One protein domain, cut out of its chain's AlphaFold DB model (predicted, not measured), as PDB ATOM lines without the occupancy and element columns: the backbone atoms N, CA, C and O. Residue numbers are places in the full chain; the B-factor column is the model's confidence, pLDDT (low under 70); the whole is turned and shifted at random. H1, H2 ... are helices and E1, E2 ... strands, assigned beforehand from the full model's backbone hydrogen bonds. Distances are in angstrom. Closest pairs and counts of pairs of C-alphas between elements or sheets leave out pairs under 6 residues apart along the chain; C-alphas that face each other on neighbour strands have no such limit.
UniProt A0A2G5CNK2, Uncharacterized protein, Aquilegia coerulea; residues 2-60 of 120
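AT A GLANCE: This is residues 2 to 60 of the 120 residues of an uncharacterized protein of Aquilegia coerulea (UniProt A0A2G5CNK2). A thin ribbon of two antiparallel strands, E1 and E2, makes the core of an open, drawn-out model; helix H1 sticks out beyond one end of it along the long axis, and helix H3 leaves the same end to the side. At the other end of the ribbon the link between the strands makes a loop that holds the short helix H2. The printed part has 59 residues with three named helices and two named strands, in the order H1, E1, H2, E2, H3, and its class is mixed, helices and strands. It is extended, with a radius of gyration of the C-alphas of 18.1 A, and its outline is a rod spanning 57 by 25 by 16 A.

IN THESE COORDINATES: Strand E1 holds residues 20 to 24 and is 13.5 A long from first to last C-alpha, beginning at C-alpha 20 at (2.443, 67.577, 75.077). Strand E2, residues 39 to 43, is 13.2 A long. Helix H2, residues 35 to 38, comes directly before E2 and measures 5.2 A. Helix H1, residues 4 to 14, is the longest helix with 11 residues and 15.8 A; its first C-alpha, of His 4, is at (19.436, 79.160, 94.394). Helix H3, residues 47 to 55, is 12.2 A long and ends at C-alpha 55 at (25.289, 67.489, 71.580).

HOW THE PARTS SIT: E1 and E2 are antiparallel neighbours, with 157 degrees between their N-to-C directions. The C-alphas of Arg 20 and Arg 43 face each other at 4.5 A, and those of Glu 24 and Phe 39 at 4.8 A. N 21 and O 42 are within hydrogen-bond range at 2.8 A, as are N 40 and O 23 at 2.8 A. The closest C-alphas of E1 and H2 are those of Glu 24 and Gln 38, 5.7 A apart. H1 is apart from H2, E2 and H3. H3 is also apart from E1 and H2. In H1 and H3 every O i to N i+4 pair is within hydrogen-bond range; H2 is too short for such a pair, and its one O i to N i+3 pair is within range.

THE WHOLE: The two C-alphas farthest apart are those of Leu 2 and Gln 32, at 57.9 A. Residues 2 to 14, of which 4 to 14 belong to H1, stand free, and so do residues 47 to 52 of H3 and residues 54 to 60. The printed part has no cut. The links H1 to E1, H2 to E2 and E2 to H3 are tight, the link E1 to H2 is short with 10 residues, and no link is long. The mean pLDDT of the printed part is 75.4; it is under 70 at residue 2, residues 15 to 18, residues 27 to 33 and residue 35.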
ATOM      1  N   LEU A   2      19.177  85.835  96.580       58.84
ATOM      2  CA  LEU A   2      18.059  84.920  96.336       58.84
ATOM      3  C   LEU A   2      18.613  83.501  96.408       58.84
ATOM      4  O   LEU A   2      19.571  83.187  95.701       58.84
ATOM      5  N   ASP A   3      18.043  82.686  97.289       70.50
ATOM      6  CA  ASP A   3      18.434  81.294  97.436       70.50
ATOM      7  C   ASP A   3      18.332  80.600  96.074       70.50
ATOM      8  O   ASP A   3      17.320  80.706  95.375       70.50
ATOM      9  N   HIS A   4      19.379  79.882  95.672       71.06
ATOM     10  CA  HIS A   4      19.436  79.160  94.394       71.06
ATOM     11  C   HIS A   4      18.237  78.200  94.214       71.06
ATOM     12  O   HIS A   4      17.798  77.919  93.096       71.06
ATOM     13  N   GLN A   5      17.650  77.751  95.326       73.31
ATOM     14  CA  GLN A   5      16.410  76.981  95.366       73.31
ATOM     15  C   GLN A   5      15.182  77.770  94.902       73.31
ATOM     16  O   GLN A   5      14.378  77.222  94.150       73.31
ATOM     17  N   CYS A   6      15.054  79.049  95.264       75.69
ATOM     18  CA  CYS A   6      13.945  79.900  94.834       75.69
ATOM     19  C   CYS A   6      13.976  80.146  93.321       75.69
ATOM     20  O   CYS A   6      12.937  80.094  92.668       75.69
ATOM     21  N   VAL A   7      15.169  80.342  92.748       78.81
ATOM     22  CA  VAL A   7      15.343  80.546  91.298       78.81
ATOM     23  C   VAL A   7      14.971  79.284  90.515       78.81
ATOM     24  O   VAL A   7      14.206  79.361  89.553       78.81
ATOM     25  N   LYS A   8      15.440  78.108  90.957       78.38
ATOM     26  CA  LYS A   8      15.048  76.816  90.367       78.38
ATOM     27  C   LYS A   8      13.546  76.578  90.449       78.38
ATOM     28  O   LYS A   8      12.951  76.081  89.495       78.38
ATOM     29  N   TYR A   9      12.950  76.919  91.589       78.12
ATOM     30  CA  TYR A   9      11.519  76.770  91.797       78.12
ATOM     31  C   TYR A   9      10.755  77.657  90.812       78.12
ATOM     32  O   TYR A   9       9.946  77.144  90.053       78.12
ATOM     33  N   LEU A  10      11.083  78.946  90.717       78.12
ATOM     34  CA  LEU A  10      10.428  79.873  89.793       78.12
ATOM     35  C   LEU A  10      10.520  79.408  88.329       78.12
ATOM     36  O   LEU A  10       9.494  79.302  87.658       78.12
ATOM     37  N   TYR A  11      11.720  79.047  87.859       72.94
ATOM     38  CA  TYR A  11      11.927  78.537  86.496       72.94
ATOM     39  C   TYR A  11      11.077  77.297  86.209       72.94
ATOM     40  O   TYR A  11      10.457  77.200  85.152       72.94
ATOM     41  N   LYS A  12      10.985  76.370  87.170       72.38
ATOM     42  CA  LYS A  12      10.172  75.161  87.026       72.38
ATOM     43  C   LYS A  12       8.704  75.474  86.754       72.38
ATOM     44  O   LYS A  12       8.094  74.707  86.028       72.38
ATOM     45  N   TYR A  13       8.139  76.531  87.342       70.56
ATOM     46  CA  TYR A  13       6.714  76.863  87.192       70.56
ATOM     47  C   TYR A  13       6.424  77.784  86.009       70.56
ATOM     48  O   TYR A  13       5.369  77.643  85.403       70.56
ATOM     49  N   VAL A  14       7.353  78.668  85.641       75.12
ATOM     50  CA  VAL A  14       7.203  79.537  84.460       75.12
ATOM     51  C   VAL A  14       7.160  78.717  83.169       75.12
ATOM     52  O   VAL A  14       6.361  79.008  82.286       75.12
ATOM     53  N   TYR A  15       7.975  77.665  83.078       66.50
ATOM     54  CA  TYR A  15       8.049  76.808  81.892       66.50
ATOM     55  C   TYR A  15       7.231  75.521  82.013       66.50
ATOM     56  O   TYR A  15       7.338  74.652  81.158       66.50
ATOM     57  N   LYS A  16       6.393  75.383  83.051       67.12
ATOM     58  CA  LYS A  16       5.489  74.234  83.203       67.12
ATOM     59  C   LYS A  16       4.242  74.418  82.338       67.12
ATOM     60  O   LYS A  16       3.132  74.544  82.852       67.12
ATOM     61  N   GLY A  17       4.435  74.513  81.029       65.94
ATOM     62  CA  GLY A  17       3.343  74.525  80.067       65.94
ATOM     63  C   GLY A  17       2.790  73.117  79.828       65.94
ATOM     64  O   GLY A  17       3.363  72.125  80.290       65.94
ATOM     65  N   PRO A  18       1.663  72.993  79.111       65.38
ATOM     66  CA  PRO A  18       1.294  71.731  78.490       65.38
ATOM     67  C   PRO A  18       2.346  71.397  77.424       65.38
ATOM     68  O   PRO A  18       2.254  71.823  76.279       65.38
ATOM     69  N   ASP A  19       3.372  70.647  77.820       73.94
ATOM     70  CA  ASP A  19       4.484  70.293  76.932       73.94
ATOM     71  C   ASP A  19       4.093  69.243  75.888       73.94
ATOM     72  O   ASP A  19       4.882  68.971  74.993       73.94
ATOM     73  N   ARG A  20       2.907  68.628  75.990       81.25
ATOM     74  CA  ARG A  20       2.443  67.577  75.077       81.25
ATOM     75  C   ARG A  20       1.183  67.986  74.332       81.25
ATOM     76  O   ARG A  20       0.262  68.542  74.930       81.25
ATOM     77  N   VAL A  21       1.138  67.643  73.053       81.94
ATOM     78  CA  VAL A  21       0.002  67.859  72.161       81.94
ATOM     79  C   VAL A  21      -0.286  66.557  71.427       81.94
ATOM     80  O   VAL A  21       0.622  65.934  70.886       81.94
ATOM     81  N   PHE A  22      -1.560  66.176  71.382       82.31
ATOM     82  CA  PHE A  22      -2.043  65.087  70.541       82.31
ATOM     83  C   PHE A  22      -2.594  65.671  69.244       82.31
ATOM     84  O   PHE A  22      -3.442  66.563  69.279       82.31
ATOM     85  N   MET A  23      -2.103  65.185  68.106       82.75
ATOM     86  CA  MET A  23      -2.553  65.608  66.782       82.75
ATOM     87  C   MET A  23      -3.091  64.417  66.000       82.75
ATOM     88  O   MET A  23      -2.460  63.366  65.942       82.75
ATOM     89  N   GLU A  24      -4.254  64.598  65.381       82.69
ATOM     90  CA  GLU A  24      -4.817  63.644  64.429       82.69
ATOM     91  C   GLU A  24      -4.278  63.969  63.029       82.69
ATOM     92  O   GLU A  24      -4.472  65.076  62.518       82.69
ATOM     93  N   VAL A  25      -3.590  63.018  62.401       80.69
ATOM     94  CA  VAL A  25      -3.050  63.152  61.046       80.69
ATOM     95  C   VAL A  25      -4.015  62.494  60.066       80.69
ATOM     96  O   VAL A  25      -4.036  61.277  59.895       80.69
ATOM     97  N   ARG A  26      -4.819  63.318  59.386       71.25
ATOM     98  CA  ARG A  26      -5.725  62.866  58.322       71.25
ATOM     99  C   ARG A  26      -5.009  62.919  56.973       71.25
ATOM    100  O   ARG A  26      -4.916  63.982  56.366       71.25
ATOM    101  N   SER A  27      -4.517  61.779  56.497       68.25
ATOM    102  CA  SER A  27      -4.045  61.606  55.115       68.25
ATOM    103  C   SER A  27      -4.944  60.609  54.385       68.25
ATOM    104  O   SER A  27      -5.397  59.635  54.984       68.25
ATOM    105  N   ALA A  28      -5.182  60.839  53.087       65.06
ATOM    106  CA  ALA A  28      -6.007  59.968  52.248       65.06
ATOM    107  C   ALA A  28      -5.502  58.509  52.228       65.06
ATOM    108  O   ALA A  28      -6.312  57.589  52.128       65.06
ATOM    109  N   GLU A  29      -4.196  58.294  52.412       62.56
ATOM    110  CA  GLU A  29      -3.539  56.979  52.432       62.56
ATOM    111  C   GLU A  29      -3.592  56.305  53.819       62.56
ATOM    112  O   GLU A  29      -3.660  55.083  53.916       62.56
ATOM    113  N   ILE A  30      -3.632  57.096  54.899       59.16
ATOM    114  CA  ILE A  30      -3.680  56.622  56.301       59.16
ATOM    115  C   ILE A  30      -5.106  56.175  56.703       59.16
ATOM    116  O   ILE A  30      -5.316  55.504  57.716       59.16
ATOM    117  N   SER A  31      -6.101  56.472  55.864       55.94
ATOM    118  CA  SER A  31      -7.512  56.101  56.047       55.94
ATOM    119  C   SER A  31      -7.788  54.586  56.063       55.94
ATOM    120  O   SER A  31      -8.901  54.185  56.388       55.94
ATOM    121  N   GLN A  32      -6.817  53.729  55.717       62.28
ATOM    122  CA  GLN A  32      -6.974  52.264  55.669       62.28
ATOM    123  C   GLN A  32      -6.842  51.562  57.042       62.28
ATOM    124  O   GLN A  32      -6.304  50.465  57.135       62.28
ATOM    125  N   GLY A  33      -7.374  52.158  58.114       65.12
ATOM    126  CA  GLY A  33      -7.669  51.439  59.366       65.12
ATOM    127  C   GLY A  33      -6.529  51.254  60.379       65.12
ATOM    128  O   GLY A  33      -6.770  50.653  61.422       65.12
ATOM    129  N   ASP A  34      -5.330  51.786  60.138       70.12
ATOM    130  CA  ASP A  34      -4.245  51.779  61.133       70.12
ATOM    131  C   ASP A  34      -4.405  52.945  62.130       70.12
ATOM    132  O   ASP A  34      -3.865  54.034  61.925       70.12
ATOM    133  N   GLU A  35      -5.121  52.715  63.237       67.56
ATOM    134  CA  GLU A  35      -5.344  53.702  64.317       67.56
ATOM    135  C   GLU A  35      -4.025  54.297  64.847       67.56
ATOM    136  O   GLU A  35      -3.914  55.500  65.067       67.56
ATOM    137  N   ILE A  36      -2.971  53.479  64.960       71.12
ATOM    138  CA  ILE A  36      -1.650  53.905  65.456       71.12
ATOM    139  C   ILE A  36      -1.028  54.986  64.560       71.12
ATOM    140  O   ILE A  36      -0.346  55.878  65.054       71.12
ATOM    141  N   LYS A  37      -1.266  54.936  63.246       71.94
ATOM    142  CA  LYS A  37      -0.709  55.909  62.291       71.94
ATOM    143  C   LYS A  37      -1.527  57.198  62.214       71.94
ATOM    144  O   LYS A  37      -1.053  58.182  61.653       71.94
ATOM    145  N   GLN A  38      -2.743  57.200  62.758       77.44
ATOM    146  CA  GLN A  38      -3.655  58.345  62.722       77.44
ATOM    147  C   GLN A  38      -3.368  59.365  63.822       77.44
ATOM    148  O   GLN A  38      -3.737  60.529  63.677       77.44
ATOM    149  N   PHE A  39      -2.691  58.966  64.899       78.88
ATOM    150  CA  PHE A  39      -2.431  59.836  66.040       78.88
ATOM    151  C   PHE A  39      -0.935  60.065  66.245       78.88
ATOM    152  O   PHE A  39      -0.137  59.133  66.272       78.88
ATOM    153  N   VAL A  40      -0.561  61.327  66.447       82.69
ATOM    154  CA  VAL A  40       0.800  61.750  66.780       82.69
ATOM    155  C   VAL A  40       0.794  62.380  68.170       82.69
ATOM    156  O   VAL A  40       0.141  63.402  68.387       82.69
ATOM    157  N   ASP A  41       1.535  61.783  69.109       85.00
ATOM    158  CA  ASP A  41       1.902  62.415  70.384       85.00
ATOM    159  C   ASP A  41       3.181  63.232  70.159       85.00
ATOM    160  O   ASP A  41       4.250  62.680  69.887       85.00
ATOM    161  N   ALA A  42       3.073  64.556  70.233       83.69
ATOM    162  CA  ALA A  42       4.190  65.472  70.067       83.69
ATOM    163  C   ALA A  42       4.510  66.171  71.391       83.69
ATOM    164  O   ALA A  42       3.613  66.601  72.117       83.69
ATOM    165  N   ARG A  43       5.805  66.347  71.685       84.81
ATOM    166  CA  ARG A  43       6.274  67.126  72.837       84.81
ATOM    167  C   ARG A  43       7.052  68.357  72.386       84.81
ATOM    168  O   ARG A  43       7.990  68.230  71.605       84.81
ATOM    169  N   TRP A  44       6.718  69.523  72.932       82.75
ATOM    170  CA  TRP A  44       7.542  70.719  72.792       82.75
ATOM    171  C   TRP A  44       8.869  70.535  73.536       82.75
ATOM    172  O   TRP A  44       8.888  70.215  74.723       82.75
ATOM    173  N   VAL A  45       9.985  70.745  72.838       83.06
ATOM    174  CA  VAL A  45      11.332  70.717  73.419       83.06
ATOM    175  C   VAL A  45      11.911  72.119  73.302       83.06
ATOM    176  O   VAL A  45      12.005  72.673  72.205       83.06
ATOM    177  N   CYS A  46      12.278  72.725  74.433       83.38
ATOM    178  CA  CYS A  46      12.823  74.077  74.418       83.38
ATOM    179  C   CYS A  46      14.210  74.096  73.741       83.38
ATOM    180  O   CYS A  46      14.934  73.100  73.810       83.38
ATOM    181  N   PRO A  47      14.640  75.219  73.133       82.88
ATOM    182  CA  PRO A  47      15.914  75.277  72.409       82.88
ATOM    183  C   PRO A  47      17.121  74.806  73.233       82.88
ATOM    184  O   PRO A  47      18.000  74.124  72.714       82.88
ATOM    185  N   GLN A  48      17.145  75.119  74.531       83.06
ATOM    186  CA  GLN A  48      18.218  74.712  75.441       83.06
ATOM    187  C   GLN A  48      18.249  73.192  75.660       83.06
ATOM    188  O   GLN A  48      19.318  72.585  75.645       83.06
ATOM    189  N   GLU A  49      17.082  72.564  75.824       81.38
ATOM    190  CA  GLU A  49      16.968  71.111  75.944       81.38
ATOM    191  C   GLU A  49      17.311  70.416  74.617       81.38
ATOM    192  O   GLU A  49      18.030  69.419  74.622       81.38
ATOM    193  N   SER A  50      16.876  70.966  73.479       84.94
ATOM    194  CA  SER A  50      17.190  70.440  72.143       84.94
ATOM    195  C   SER A  50      18.694  70.413  71.881       84.94
ATOM    196  O   SER A  50      19.230  69.388  71.466       84.94
ATOM    197  N   VAL A  51      19.393  71.512  72.186       87.88
ATOM    198  CA  VAL A  51      20.860  71.595  72.093       87.88
ATOM    199  C   VAL A  51      21.504  70.505  72.948       87.88
ATOM    200  O   VAL A  51      22.385  69.792  72.473       87.88
ATOM    201  N   TRP A  52      21.036  70.301  74.181       82.25
ATOM    202  CA  TRP A  52      21.577  69.238  75.026       82.25
ATOM    203  C   TRP A  52      21.336  67.830  74.454       82.25
ATOM    204  O   TRP A  52      22.259  67.015  74.468       82.25
ATOM    205  N   ARG A  53      20.149  67.543  73.901       81.12
ATOM    206  CA  ARG A  53      19.835  66.244  73.271       81.12
ATOM    207  C   ARG A  53      20.704  65.954  72.042       81.12
ATOM    208  O   ARG A  53      21.097  64.806  71.853       81.12
ATOM    209  N   ILE A  54      21.006  66.977  71.239       86.38
ATOM    210  CA  ILE A  54      21.835  66.858  70.029       86.38
ATOM    211  C   ILE A  54      23.309  66.659  70.398       86.38
ATOM    212  O   ILE A  54      23.941  65.720  69.925       86.38
ATOM    213  N   PHE A  55      23.858  67.517  71.260       85.25
ATOM    214  CA  PHE A  55      25.289  67.489  71.580       85.25
ATOM    215  C   PHE A  55      25.667  66.466  72.659       85.25
ATOM    216  O   PHE A  55      26.842  66.138  72.791       85.25
ATOM    217  N   LYS A  56      24.697  65.966  73.441       81.69
ATOM    218  CA  LYS A  56      24.883  64.972  74.515       81.69
ATOM    219  C   LYS A  56      26.051  65.302  75.461       81.69
ATOM    220  O   LYS A  56      26.828  64.424  75.835       81.69
ATOM    221  N   PHE A  57      26.185  66.570  75.866       79.88
ATOM    222  CA  PHE A  57      27.243  66.973  76.799       79.88
ATOM    223  C   PHE A  57      27.152  66.170  78.110       79.88
ATOM    224  O   PHE A  57      26.048  66.032  78.658       79.88
ATOM    225  N   PRO A  58      28.283  65.676  78.650       75.44
ATOM    226  CA  PRO A  58      28.293  64.916  79.894       75.44
ATOM    227  C   PRO A  58      27.985  65.846  81.075       75.44
ATOM    228  O   PRO A  58      28.873  66.494  81.622       75.44
ATOM    229  N   LEU A  59      26.709  65.927  81.463       73.00
ATOM    230  CA  LEU A  59      26.257  66.744  82.596       73.00
ATOM    231  C   LEU A  59      26.523  66.066  83.941       73.00
ATOM    232  O   LEU A  59      26.775  66.727  84.946       73.00
ATOM    233  N   ASN A  60      26.437  64.741  83.970       70.00
ATOM    234  CA  ASN A  60      26.570  63.931  85.165       70.00
ATOM    235  C   ASN A  60      27.211  62.584  84.821       70.00
ATOM    236  O   ASN A  60      26.911  61.967  83.804       70.00
TER     237      ASN A  60